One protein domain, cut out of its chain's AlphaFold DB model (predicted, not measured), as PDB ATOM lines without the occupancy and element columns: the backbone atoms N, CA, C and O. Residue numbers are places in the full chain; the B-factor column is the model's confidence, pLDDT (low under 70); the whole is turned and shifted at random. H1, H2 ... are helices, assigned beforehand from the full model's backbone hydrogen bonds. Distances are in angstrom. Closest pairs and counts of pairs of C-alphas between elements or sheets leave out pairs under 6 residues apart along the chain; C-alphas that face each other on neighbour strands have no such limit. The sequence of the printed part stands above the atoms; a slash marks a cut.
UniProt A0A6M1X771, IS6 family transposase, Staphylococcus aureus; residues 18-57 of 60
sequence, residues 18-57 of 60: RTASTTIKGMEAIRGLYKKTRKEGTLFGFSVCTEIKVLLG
ATOM      1  N   ARG A  18     -29.563 -85.373  20.549       84.56
ATOM      2  CA  ARG A  18     -28.683 -84.647  19.625       84.56
ATOM      3  C   ARG A  18     -27.280 -84.480  20.208       84.56
ATOM      4  O   ARG A  18     -26.315 -84.845  19.548       84.56
ATOM      5  N   THR A  19     -27.167 -83.999  21.447       85.25
ATOM      6  CA  THR A  19     -25.873 -83.774  22.119       85.25
ATOM      7  C   THR A  19     -25.150 -85.087  22.427       85.25
ATOM      8  O   THR A  19     -23.929 -85.182  22.288       85.25
ATOM      9  N   ALA A  20     -25.893 -86.121  22.828       86.88
ATOM     10  CA  ALA A  20     -25.331 -87.453  23.024       86.88
ATOM     11  C   ALA A  20     -24.809 -88.031  21.697       86.88
ATOM     12  O   ALA A  20     -23.666 -88.475  21.636       86.88
ATOM     13  N   SER A  21     -25.593 -87.935  20.620       89.25
ATOM     14  CA  SER A  21     -25.208 -88.408  19.285       89.25
ATOM     15  C   SER A  21     -23.958 -87.701  18.754       89.25
ATOM     16  O   SER A  21     -23.026 -88.371  18.313       89.25
ATOM     17  N   THR A  22     -23.874 -86.371  18.868       90.00
ATOM     18  CA  THR A  22     -22.675 -85.620  18.455       90.00
ATOM     19  C   THR A  22     -21.443 -86.016  19.262       90.00
ATOM     20  O   THR A  22     -20.351 -86.111  18.706       90.00
ATOM     21  N   THR A  23     -21.611 -86.296  20.558       90.00
ATOM     22  CA  THR A  23     -20.503 -86.725  21.422       90.00
ATOM     23  C   THR A  23     -20.000 -88.109  21.030       90.00
ATOM     24  O   THR A  23     -18.796 -88.297  20.875       90.00
ATOM     25  N   ILE A  24     -20.911 -89.067  20.832       91.56
ATOM     26  CA  ILE A  24     -20.567 -90.429  20.403       91.56
ATOM     27  C   ILE A  24     -19.821 -90.376  19.068       91.56
ATOM     28  O   ILE A  24     -18.731 -90.934  18.955       91.56
ATOM     29  N   LYS A  25     -20.337 -89.605  18.103       93.50
ATOM     30  CA  LYS A  25     -19.696 -89.416  16.797       93.50
ATOM     31  C   LYS A  25     -18.284 -88.831  16.920       93.50
ATOM     32  O   LYS A  25     -17.365 -89.294  16.251       93.50
ATOM     33  N   GLY A  26     -18.093 -87.846  17.801       92.62
ATOM     34  CA  GLY A  26     -16.775 -87.274  18.088       92.62
ATOM     35  C   GLY A  26     -15.801 -88.297  18.683       92.62
ATOM     36  O   GLY A  26     -14.665 -88.409  18.226       92.62
ATOM     37  N   MET A  27     -16.254 -89.101  19.649       93.69
ATOM     38  CA  MET A  27     -15.437 -90.168  20.246       93.69
ATOM     39  C   MET A  27     -15.050 -91.245  19.222       93.69
ATOM     40  O   MET A  27     -13.922 -91.741  19.240       93.69
ATOM     41  N   GLU A  28     -15.958 -91.608  18.317       94.12
ATOM     42  CA  GLU A  28     -15.680 -92.546  17.225       94.12
ATOM     43  C   GLU A  28     -14.663 -91.992  16.227       94.12
ATOM     44  O   GLU A  28     -13.743 -92.715  15.840       94.12
ATOM     45  N   ALA A  29     -14.768 -90.708  15.873       92.19
ATOM     46  CA  ALA A  29     -13.811 -90.045  14.992       92.19
ATOM     47  C   ALA A  29     -12.397 -90.034  15.596       92.19
ATOM     48  O   ALA A  29     -11.447 -90.459  14.938       92.19
ATOM     49  N   ILE A  30     -12.260 -89.649  16.872       92.44
ATOM     50  CA  ILE A  30     -10.968 -89.644  17.581       92.44
ATOM     51  C   ILE A  30     -10.376 -91.057  17.642       92.44
ATOM     52  O   ILE A  30      -9.193 -91.252  17.359       92.44
ATOM     53  N   ARG A  31     -11.197 -92.067  17.955       91.50
ATOM     54  CA  ARG A  31     -10.760 -93.473  17.950       91.50
ATOM     55  C   ARG A  31     -10.310 -93.934  16.564       91.50
ATOM     56  O   ARG A  31      -9.347 -94.693  16.466       91.50
ATOM     57  N   GLY A  32     -10.998 -93.505  15.508       91.81
ATOM     58  CA  GLY A  32     -10.620 -93.784  14.125       91.81
ATOM     59  C   GLY A  32      -9.257 -93.188  13.774       91.81
ATOM     60  O   GLY A  32      -8.397 -93.905  13.265       91.81
ATOM     61  N   LEU A  33      -9.040 -91.916  14.115       90.06
ATOM     62  CA  LEU A  33      -7.771 -91.211  13.904       90.06
ATOM     63  C   LEU A  33      -6.618 -91.867  14.672       90.06
ATOM     64  O   LEU A  33      -5.570 -92.143  14.095       90.06
ATOM     65  N   TYR A  34      -6.839 -92.219  15.940       87.88
ATOM     66  CA  TYR A  34      -5.844 -92.927  16.747       87.88
ATOM     67  C   TYR A  34      -5.438 -94.275  16.135       87.88
ATOM     68  O   TYR A  34      -4.267 -94.643  16.110       87.88
ATOM     69  N   LYS A  35      -6.402 -95.034  15.599       89.56
ATOM     70  CA  LYS A  35      -6.099 -96.314  14.945       89.56
ATOM     71  C   LYS A  35      -5.339 -96.143  13.632       89.56
ATOM     72  O   LYS A  35      -4.529 -97.010  13.315       89.56
ATOM     73  N   LYS A  36      -5.611 -95.082  12.865       88.31
ATOM     74  CA  LYS A  36      -4.885 -94.785  11.618       88.31
ATOM     75  C   LYS A  36      -3.427 -94.432  11.906       88.31
ATOM     76  O   LYS A  36      -2.542 -95.131  11.429       88.31
ATOM     77  N   THR A  37      -3.199 -93.476  12.800       84.31
ATOM     78  CA  THR A  37      -1.851 -93.044  13.218       84.31
ATOM     79  C   THR A  37      -1.029 -94.179  13.837       84.31
ATOM     80  O   THR A  37       0.159 -94.315  13.558       84.31
ATOM     81  N   ARG A  38      -1.659 -95.093  14.594       84.00
ATOM     82  CA  ARG A  38      -0.990 -96.318  15.079       84.00
ATOM     83  C   ARG A  38      -0.556 -97.280  13.972       84.00
ATOM     84  O   ARG A  38       0.423 -97.992  14.179       84.00
ATOM     85  N   LYS A  39      -1.283 -97.352  12.851       85.19
ATOM     86  CA  LYS A  39      -0.907 -98.186  11.695       85.19
ATOM     87  C   LYS A  39       0.223 -97.562  10.881       85.19
ATOM     88  O   LYS A  39       1.035 -98.299  10.344       85.19
ATOM     89  N   GLU A  40       0.280 -96.235  10.824       82.94
ATOM     90  CA  GLU A  40       1.318 -95.479  10.109       82.94
ATOM     91  C   GLU A  40       2.683 -95.490  10.823       82.94
ATOM     92  O   GLU A  40       3.677 -95.051  10.257       82.94
ATOM     93  N   GLY A  41       2.769 -96.064  12.028       75.75
ATOM     94  CA  GLY A  41       4.040 -96.295  12.723       75.75
ATOM     95  C   GLY A  41       4.535 -95.111  13.557       75.75
ATOM     96  O   GLY A  41       5.607 -95.192  14.155       75.75
ATOM     97  N   THR A  42       3.749 -94.039  13.671       72.31
ATOM     98  CA  THR A  42       4.050 -92.865  14.500       72.31
ATOM     99  C   THR A  42       3.854 -93.209  15.984       72.31
ATOM    100  O   THR A  42       2.797 -92.996  16.577       72.31
ATOM    101  N   LEU A  43       4.868 -93.840  16.588       64.75
ATOM    102  CA  LEU A  43       4.815 -94.386  17.953       64.75
ATOM    103  C   LEU A  43       4.779 -93.296  19.045       64.75
ATOM    104  O   LEU A  43       4.209 -93.515  20.112       64.75
ATOM    105  N   PHE A  44       5.335 -92.118  18.760       68.94
ATOM    106  CA  PHE A  44       5.288 -90.922  19.601       68.94
ATOM    107  C   PHE A  44       4.823 -89.741  18.743       68.94
ATOM    108  O   PHE A  44       5.407 -89.491  17.692       68.94
ATOM    109  N   GLY A  45       3.771 -89.031  19.167       74.19
ATOM    110  CA  GLY A  45       3.292 -87.829  18.462       74.19
ATOM    111  C   GLY A  45       1.787 -87.729  18.209       74.19
ATOM    112  O   GLY A  45       1.358 -86.768  17.577       74.19
ATOM    113  N   PHE A  46       0.961 -88.661  18.703       83.31
ATOM    114  CA  PHE A  46      -0.490 -88.536  18.533       83.31
ATOM    115  C   PHE A  46      -1.041 -87.351  19.338       83.31
ATOM    116  O   PHE A  46      -1.115 -87.392  20.567       83.31
ATOM    117  N   SER A  47      -1.476 -86.316  18.627       87.56
ATOM    118  CA  SER A  47      -2.194 -85.170  19.179       87.56
ATOM    119  C   SER A  47      -3.527 -85.035  18.461       87.56
ATOM    120  O   SER A  47      -3.570 -84.715  17.276       87.56
ATOM    121  N   VAL A  48      -4.629 -85.229  19.190       87.38
ATOM    122  CA  VAL A  48      -5.991 -85.123  18.637       87.38
ATOM    123  C   VAL A  48      -6.204 -83.781  17.934       87.38
ATOM    124  O   VAL A  48      -6.807 -83.733  16.868       87.38
ATOM    125  N   CYS A  49      -5.686 -82.689  18.501       88.31
ATOM    126  CA  CYS A  49      -5.812 -81.360  17.911       88.31
ATOM    127  C   CYS A  49      -5.076 -81.256  16.571       88.31
ATOM    128  O   CYS A  49      -5.621 -80.683  15.633       88.31
ATOM    129  N   THR A  50      -3.869 -81.817  16.470       87.75
ATOM    130  CA  THR A  50      -3.080 -81.810  15.232       87.75
ATOM    131  C   THR A  50      -3.743 -82.672  14.165       87.75
ATOM    132  O   THR A  50      -3.949 -82.207  13.051       87.75
ATOM    133  N   GLU A  51      -4.175 -83.879  14.524       87.44
ATOM    134  CA  GLU A  51      -4.858 -84.804  13.610       87.44
ATOM    135  C   GLU A  51      -6.170 -84.226  13.072       87.44
ATOM    136  O   GLU A  51      -6.487 -84.359  11.891       87.44
ATOM    137  N   ILE A  52      -6.934 -83.535  13.924       89.50
ATOM    138  CA  ILE A  52      -8.155 -82.849  13.497       89.50
ATOM    139  C   ILE A  52      -7.824 -81.661  12.589       89.50
ATOM    140  O   ILE A  52      -8.497 -81.487  11.578       89.50
ATOM    141  N   LYS A  53      -6.796 -80.860  12.897       89.75
ATOM    142  CA  LYS A  53      -6.358 -79.757  12.021       89.75
ATOM    143  C   LYS A  53      -5.932 -80.266  10.641       89.75
ATOM    144  O   LYS A  53      -6.394 -79.722   9.643       89.75
ATOM    145  N   VAL A  54      -5.148 -81.346  10.590       86.44
ATOM    146  CA  VAL A  54      -4.738 -82.019   9.345       86.44
ATOM    147  C   VAL A  54      -5.957 -82.519   8.569       86.44
ATOM    148  O   VAL A  54      -6.075 -82.246   7.378       86.44
ATOM    149  N   LEU A  55      -6.908 -83.179   9.240       86.12
ATOM    150  CA  LEU A  55      -8.149 -83.642   8.611       86.12
ATOM    151  C   LEU A  55      -8.995 -82.488   8.048       86.12
ATOM    152  O   LEU A  55      -9.648 -82.650   7.019       86.12
ATOM    153  N   LEU A  56      -8.999 -81.341   8.725       89.69
ATOM    154  CA  LEU A  56      -9.715 -80.136   8.304       89.69
ATOM    155  C   LEU A  56      -8.914 -79.272   7.314       89.69
ATOM    156  O   LEU A  56      -9.412 -78.229   6.897       89.69
ATOM    157  N   GLY A  57      -7.698 -79.683   6.936       87.56
ATOM    158  CA  GLY A  57      -6.841 -78.947   6.004       87.56
ATOM    159  C   GLY A  57      -6.349 -77.601   6.540       87.56
ATOM    160  O   GLY A  57      -5.971 -76.735   5.756       87.56
TER     161      GLY A  57
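This is residues 18 to 57 of the 60 residues of the protein "IS6 family transposase" of Staphylococcus aureus (UniProt A0A6M1X771). One long straight helix, H1, makes the length of the domain, and the chain folds back after it through a loop to a short helix, H2, set crosswise over part of H1. The start of H1, residues 18 to 28, sticks out, as does the turn at residues 39 to 44. The printed part has 40 residues with two named helices, H1 then H2, and no named strand; the class is all helix. It is loose, with a radius of gyration of the C-alphas of 11.3 A, and spans 35 by 19 by 12 A.

Find C-alpha 18 at (-28.683, -84.647, 19.625); from there H1, residues 18 to 39, runs 31.9 A to C-alpha 39 at (-0.907, -98.186, 11.695). Go on to Val 48, where H2, residues 48 to 55, begins; it runs 10.4 A to C-alpha 55 at (-8.149, -83.642, 8.611).

Look at Ile 30 and Val 48: their C-alphas, the closest of the two helices, are 6.8 A apart. H1 and H2 only just touch, with 3 pairs of C-alphas within 8 A, and H1 does so with residues 30 to 33 alone. Their lines are about perpendicular, at 84 degrees. In H1 and H2 every O i to N i+4 pair is within hydrogen-bond range.

The C-alphas of Arg 18 and Gly 41 are the two farthest apart, at 35.4 A. The printed part has no cut, and the link from H1 to H2 is short, with 8 residues. Mean pLDDT of the printed part is 86.5; look for values under 70 at residues 43 to 44.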